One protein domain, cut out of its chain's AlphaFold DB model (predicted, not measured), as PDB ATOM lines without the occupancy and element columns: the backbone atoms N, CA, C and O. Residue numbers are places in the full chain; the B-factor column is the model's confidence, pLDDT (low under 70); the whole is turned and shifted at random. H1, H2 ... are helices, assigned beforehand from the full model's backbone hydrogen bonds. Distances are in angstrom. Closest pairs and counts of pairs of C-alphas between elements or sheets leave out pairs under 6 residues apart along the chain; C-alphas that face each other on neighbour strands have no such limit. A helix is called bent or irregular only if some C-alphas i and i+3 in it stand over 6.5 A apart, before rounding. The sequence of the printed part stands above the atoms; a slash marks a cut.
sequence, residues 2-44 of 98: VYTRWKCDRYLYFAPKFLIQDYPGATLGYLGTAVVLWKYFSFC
ATOM      1  N   VAL A   2       5.571 -58.701  37.191       76.00
ATOM      2  CA  VAL A   2       4.599 -57.680  36.759       76.00
ATOM      3  C   VAL A   2       4.809 -57.411  35.271       76.00
ATOM      4  O   VAL A   2       5.946 -57.194  34.845       76.00
ATOM      5  N   TYR A   3       3.729 -57.449  34.489       75.75
ATOM      6  CA  TYR A   3       3.767 -57.113  33.070       75.75
ATOM      7  C   TYR A   3       4.163 -55.643  32.903       75.75
ATOM      8  O   TYR A   3       3.462 -54.740  33.351       75.75
ATOM      9  N   THR A   4       5.294 -55.404  32.246       71.81
ATOM     10  CA  THR A   4       5.740 -54.064  31.860       71.81
ATOM     11  C   THR A   4       6.086 -54.101  30.385       71.81
ATOM     12  O   THR A   4       6.927 -54.907  29.992       71.81
ATOM     13  N   ARG A   5       5.475 -53.224  29.581       71.06
ATOM     14  CA  ARG A   5       5.600 -53.215  28.110       71.06
ATOM     15  C   ARG A   5       7.050 -53.226  27.618       71.06
ATOM     16  O   ARG A   5       7.355 -53.961  26.689       71.06
ATOM     17  N   TRP A   6       7.950 -52.520  28.306       72.69
ATOM     18  CA  TRP A   6       9.398 -52.530  28.039       72.69
ATOM     19  C   TRP A   6      10.035 -53.931  28.042       72.69
ATOM     20  O   TRP A   6      10.982 -54.186  27.310       72.69
ATOM     21  N   LYS A   7       9.526 -54.846  28.872       74.69
ATOM     22  CA  LYS A   7      10.067 -56.206  29.019       74.69
ATOM     23  C   LYS A   7       9.460 -57.206  28.031       74.69
ATOM     24  O   LYS A   7       9.991 -58.302  27.902       74.69
ATOM     25  N   CYS A   8       8.344 -56.861  27.384       78.25
ATOM     26  CA  CYS A   8       7.577 -57.778  26.536       78.25
ATOM     27  C   CYS A   8       7.645 -57.411  25.048       78.25
ATOM     28  O   CYS A   8       7.652 -58.307  24.207       78.25
ATOM     29  N   ASP A   9       7.734 -56.121  24.720       79.88
ATOM     30  CA  ASP A   9       7.844 -55.655  23.340       79.88
ATOM     31  C   ASP A   9       9.319 -55.620  22.905       79.88
ATOM     32  O   ASP A   9      10.192 -55.139  23.630       79.88
ATOM     33  N   ARG A  10       9.620 -56.094  21.686       78.81
ATOM     34  CA  ARG A  10      10.952 -55.874  21.094       78.81
ATOM     35  C   ARG A  10      11.176 -54.370  20.951       78.81
ATOM     36  O   ARG A  10      10.253 -53.650  20.572       78.81
ATOM     37  N   TYR A  11      12.408 -53.915  21.174       78.31
ATOM     38  CA  TYR A  11      12.769 -52.491  21.180       78.31
ATOM     39  C   TYR A  11      12.228 -51.710  19.966       78.31
ATOM     40  O   TYR A  11      11.687 -50.618  20.124       78.31
ATOM     41  N   LEU A  12      12.278 -52.322  18.777       79.38
ATOM     42  CA  LEU A  12      11.765 -51.760  17.520       79.38
ATOM     43  C   LEU A  12      10.262 -51.433  17.537       79.38
ATOM     44  O   LEU A  12       9.839 -50.513  16.849       79.38
ATOM     45  N   TYR A  13       9.460 -52.161  18.315       81.06
ATOM     46  CA  TYR A  13       8.025 -51.904  18.473       81.06
ATOM     47  C   TYR A  13       7.727 -51.067  19.715       81.06
ATOM     48  O   TYR A  13       6.785 -50.278  19.708       81.06
ATOM     49  N   PHE A  14       8.537 -51.210  20.766       83.00
ATOM     50  CA  PHE A  14       8.383 -50.442  21.993       83.00
ATOM     51  C   PHE A  14       8.633 -48.947  21.765       83.00
ATOM     52  O   PHE A  14       7.788 -48.135  22.122       83.00
ATOM     53  N   ALA A  15       9.759 -48.579  21.147       78.50
ATOM     54  CA  ALA A  15      10.181 -47.183  21.026       78.50
ATOM     55  C   ALA A  15       9.171 -46.278  20.287       78.50
ATOM     56  O   ALA A  15       8.774 -45.264  20.865       78.50
ATOM     57  N   PRO A  16       8.686 -46.615  19.073       78.69
ATOM     58  CA  PRO A  16       7.704 -45.773  18.391       78.69
ATOM     59  C   PRO A  16       6.367 -45.735  19.141       78.69
ATOM     60  O   PRO A  16       5.726 -44.692  19.207       78.69
ATOM     61  N   LYS A  17       5.961 -46.844  19.765       81.31
ATOM     62  CA  LYS A  17       4.711 -46.923  20.527       81.31
ATOM     63  C   LYS A  17       4.760 -46.085  21.804       81.31
ATOM     64  O   LYS A  17       3.791 -45.397  22.100       81.31
ATOM     65  N   PHE A  18       5.884 -46.109  22.514       80.81
ATOM     66  CA  PHE A  18       6.157 -45.279  23.687       80.81
ATOM     67  C   PHE A  18       6.154 -43.790  23.325       80.81
ATOM     68  O   PHE A  18       5.435 -43.006  23.933       80.81
ATOM     69  N   LEU A  19       6.874 -43.406  22.266       80.19
ATOM     70  CA  LEU A  19       6.919 -42.020  21.789       80.19
ATOM     71  C   LEU A  19       5.537 -41.493  21.380       80.19
ATOM     72  O   LEU A  19       5.149 -40.404  21.799       80.19
ATOM     73  N   ILE A  20       4.773 -42.266  20.604       82.56
ATOM     74  CA  ILE A  20       3.456 -41.842  20.108       82.56
ATOM     75  C   ILE A  20       2.422 -41.765  21.241       82.56
ATOM     76  O   ILE A  20       1.613 -40.839  21.254       82.56
ATOM     77  N   GLN A  21       2.417 -42.733  22.164       84.06
ATOM     78  CA  GLN A  21       1.377 -42.841  23.194       84.06
ATOM     79  C   GLN A  21       1.657 -41.962  24.411       84.06
ATOM     80  O   GLN A  21       0.751 -41.270  24.868       84.06
ATOM     81  N   ASP A  22       2.893 -41.963  24.910       85.00
ATOM     82  CA  ASP A  22       3.230 -41.282  26.162       85.00
ATOM     83  C   ASP A  22       3.693 -39.834  25.917       85.00
ATOM     84  O   ASP A  22       3.560 -38.982  26.796       85.00
ATOM     85  N   TYR A  23       4.170 -39.519  24.703       83.94
ATOM     86  CA  TYR A  23       4.647 -38.180  24.328       83.94
ATOM     87  C   TYR A  23       4.111 -37.706  22.964       83.94
ATOM     88  O   TYR A  23       4.891 -37.370  22.060       83.94
ATOM     89  N   PRO A  24       2.779 -37.604  22.790       82.75
ATOM     90  CA  PRO A  24       2.176 -37.239  21.507       82.75
ATOM     91  C   PRO A  24       2.633 -35.858  21.010       82.75
ATOM     92  O   PRO A  24       2.910 -35.688  19.824       82.75
ATOM     93  N   GLY A  25       2.796 -34.884  21.913       85.62
ATOM     94  CA  GLY A  25       3.270 -33.540  21.560       85.62
ATOM     95  C   GLY A  25       4.713 -33.523  21.043       85.62
ATOM     96  O   GLY A  25       4.993 -32.893  20.025       85.62
ATOM     97  N   ALA A  26       5.618 -34.263  21.692       84.69
ATOM     98  CA  ALA A  26       7.006 -34.369  21.242       84.69
ATOM     99  C   ALA A  26       7.094 -35.088  19.890       84.69
ATOM    100  O   ALA A  26       7.817 -34.644  19.005       84.69
ATOM    101  N   THR A  27       6.306 -36.149  19.700       85.50
ATOM    102  CA  THR A  27       6.248 -36.887  18.432       85.50
ATOM    103  C   THR A  27       5.773 -36.002  17.280       85.50
ATOM    104  O   THR A  27       6.407 -35.983  16.225       85.50
ATOM    105  N   LEU A  28       4.713 -35.212  17.480       86.62
ATOM    106  CA  LEU A  28       4.261 -34.234  16.486       86.62
ATOM    107  C   LEU A  28       5.314 -33.149  16.226       86.62
ATOM    108  O   LEU A  28       5.502 -32.756  15.077       86.62
ATOM    109  N   GLY A  29       6.040 -32.708  17.256       88.06
ATOM    110  CA  GLY A  29       7.163 -31.778  17.113       88.06
ATOM    111  C   GLY A  29       8.311 -32.348  16.271       88.06
ATOM    112  O   GLY A  29       8.804 -31.683  15.359       88.06
ATOM    113  N   TYR A  30       8.703 -33.601  16.507       86.75
ATOM    114  CA  TYR A  30       9.729 -34.283  15.712       86.75
ATOM    115  C   TYR A  30       9.289 -34.500  14.264       86.75
ATOM    116  O   TYR A  30      10.050 -34.228  13.340       86.75
ATOM    117  N   LEU A  31       8.049 -34.939  14.045       87.38
ATOM    118  CA  LEU A  31       7.516 -35.097  12.692       87.38
ATOM    119  C   LEU A  31       7.409 -33.747  11.974       87.38
ATOM    120  O   LEU A  31       7.797 -33.638  10.814       87.38
ATOM    121  N   GLY A  32       6.954 -32.704  12.669       88.69
ATOM    122  CA  GLY A  32       6.879 -31.347  12.134       88.69
ATOM    123  C   GLY A  32       8.250 -30.811  11.728       88.69
ATOM    124  O   GLY A  32       8.416 -30.335  10.608       88.69
ATOM    125  N   THR A  33       9.256 -30.950  12.592       87.38
ATOM    126  CA  THR A  33      10.632 -30.535  12.278       87.38
ATOM    127  C   THR A  33      11.227 -31.356  11.139       87.38
ATOM    128  O   THR A  33      11.839 -30.771  10.254       87.38
ATOM    129  N   ALA A  34      10.988 -32.669  11.075       87.06
ATOM    130  CA  ALA A  34      11.426 -33.503   9.956       87.06
ATOM    131  C   ALA A  34      10.791 -33.077   8.620       87.06
ATOM    132  O   ALA A  34      11.490 -33.001   7.613       87.06
ATOM    133  N   VAL A  35       9.495 -32.743   8.603       88.31
ATOM    134  CA  VAL A  35       8.792 -32.262   7.400       88.31
ATOM    135  C   VAL A  35       9.293 -30.884   6.970       88.31
ATOM    136  O   VAL A  35       9.507 -30.647   5.781       88.31
ATOM    137  N   VAL A  36       9.507 -29.977   7.924       86.81
ATOM    138  CA  VAL A  36      10.096 -28.654   7.673       86.81
ATOM    139  C   VAL A  36      11.505 -28.826   7.110       86.81
ATOM    140  O   VAL A  36      11.795 -28.312   6.033       86.81
ATOM    141  N   LEU A  37      12.359 -29.616   7.761       84.31
ATOM    142  CA  LEU A  37      13.699 -29.913   7.265       84.31
ATOM    143  C   LEU A  37      13.632 -30.488   5.853       84.31
ATOM    144  O   LEU A  37      14.256 -29.925   4.971       84.31
ATOM    145  N   TRP A  38      12.810 -31.503   5.591       81.88
ATOM    146  CA  TRP A  38      12.642 -32.072   4.250       81.88
ATOM    147  C   TRP A  38      12.257 -31.021   3.196       81.88
ATOM    148  O   TRP A  38      12.850 -30.959   2.118       81.88
ATOM    149  N   LYS A  39      11.281 -30.165   3.515       80.19
ATOM    150  CA  LYS A  39      10.772 -29.144   2.594       80.19
ATOM    151  C   LYS A  39      11.788 -28.032   2.325       80.19
ATOM    152  O   LYS A  39      11.854 -27.542   1.200       80.19
ATOM    153  N   TYR A  40      12.571 -27.643   3.329       72.75
ATOM    154  CA  TYR A  40      13.461 -26.482   3.248       72.75
ATOM    155  C   TYR A  40      14.945 -26.834   3.037       72.75
ATOM    156  O   TYR A  40      15.689 -25.983   2.558       72.75
ATOM    157  N   PHE A  41      15.389 -28.075   3.276       67.56
ATOM    158  CA  PHE A  41      16.777 -28.495   2.999       67.56
ATOM    159  C   PHE A  41      17.109 -28.547   1.506       67.56
ATOM    160  O   PHE A  41      18.278 -28.507   1.137       67.56
ATOM    161  N   SER A  42      16.099 -28.610   0.636       59.94
ATOM    162  CA  SER A  42      16.306 -28.643  -0.816       59.94
ATOM    163  C   SER A  42      16.614 -27.261  -1.422       59.94
ATOM    164  O   SER A  42      16.910 -27.169  -2.609       59.94
ATOM    165  N   PHE A  43      16.550 -26.185  -0.625       60.09
ATOM    166  CA  PHE A  43      16.630 -24.790  -1.077       60.09
ATOM    167  C   PHE A  43      17.895 -24.066  -0.580       60.09
ATOM    168  O   PHE A  43      17.830 -22.953  -0.065       60.09
ATOM    169  N   CYS A  44      19.075 -24.663  -0.745       69.69
ATOM    170  CA  CYS A  44      20.316 -23.881  -0.709       69.69
ATOM    171  C   CYS A  44      20.743 -23.547  -2.137       69.69
ATOM    172  O   CYS A  44      21.072 -24.437  -2.919       69.69
TER     173      CYS A  44
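What this domain is: This is residues 2 to 44 of the 98 residues of the protein "Hypothetical protein" of Neobodo designis (UniProt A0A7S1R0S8). The longest helix, H3, and the shorter H2 meet near their ends as an L at a corner about residue 23, and the one-turn helix H1 sits near the part of H2 around Phe 14. Residues 29 to 44 stick out along the far arm of the L, and no third helix fills the corner to make a core. The printed part has 43 residues with three named helices, in the order H1, H2, H3 along the chain, and no named strand; its class is all helix. It is extended, with a radius of gyration of the C-alphas of 14.8 A and spans of 52 by 19 by 7 A.

Where its parts are: Begin with the longest helix, H3, residues 24 to 40: find C-alpha 24 at (2.176, -37.239, 21.507), and from there it runs 24.0 A to C-alpha 40 at (13.461, -26.482, 3.248). Step back along the chain to H2, residues 11 to 22, which measures 15.5 A from its first C-alpha at (12.769, -52.491, 21.180) to its last. H2 is neither bent nor irregular, but only just: C-alphas 13 and 16 are 6.1 A apart. Before it you find H1, residues 5 to 8, four residues from Arg 5 to Cys 8, with 5.2 A between its first and last C-alphas.

How they stand to each other: Start at H3 and look at its residues 26 to 27, which alone touch H2, there with residues 19 to 20 alone. H2 and H3 only just touch, and only at the corner by their link, with 3 pairs of C-alphas within 8 A; the closest C-alphas are those of Ile 20 and Thr 27, 5.9 A apart. Their lines are about perpendicular, at 75 degrees. Farther out, H1 is close to H2 but not clearly touching: the closest C-alphas are those of Trp 6 and Phe 14, 6.5 A apart. H1 and H3 are apart. In the backbone of H3 each O i to N i+4 pair is within hydrogen-bond range, in H2 6 of 8 are, and H1 is too short for such a pair.

The domain as a whole: The outline is a rod, and the two C-alphas farthest apart are those of Val 2 and Cys 44, 52.9 A, the first and last printed residues. Look also at residues 21 to 26, of which 24 to 26 belong to H3: this stretch stands free, as do residues 29 to 44, of which 29 to 40 belong to H3. The links from H1 to H2 and from H2 to H3 are tight, with 2 residues and 1 residue between the helices. The printed part has no cut. In the B-factor column the mean pLDDT of the printed part is 79.9, and the model's confidence is low, under 70, at residues 41 to 44.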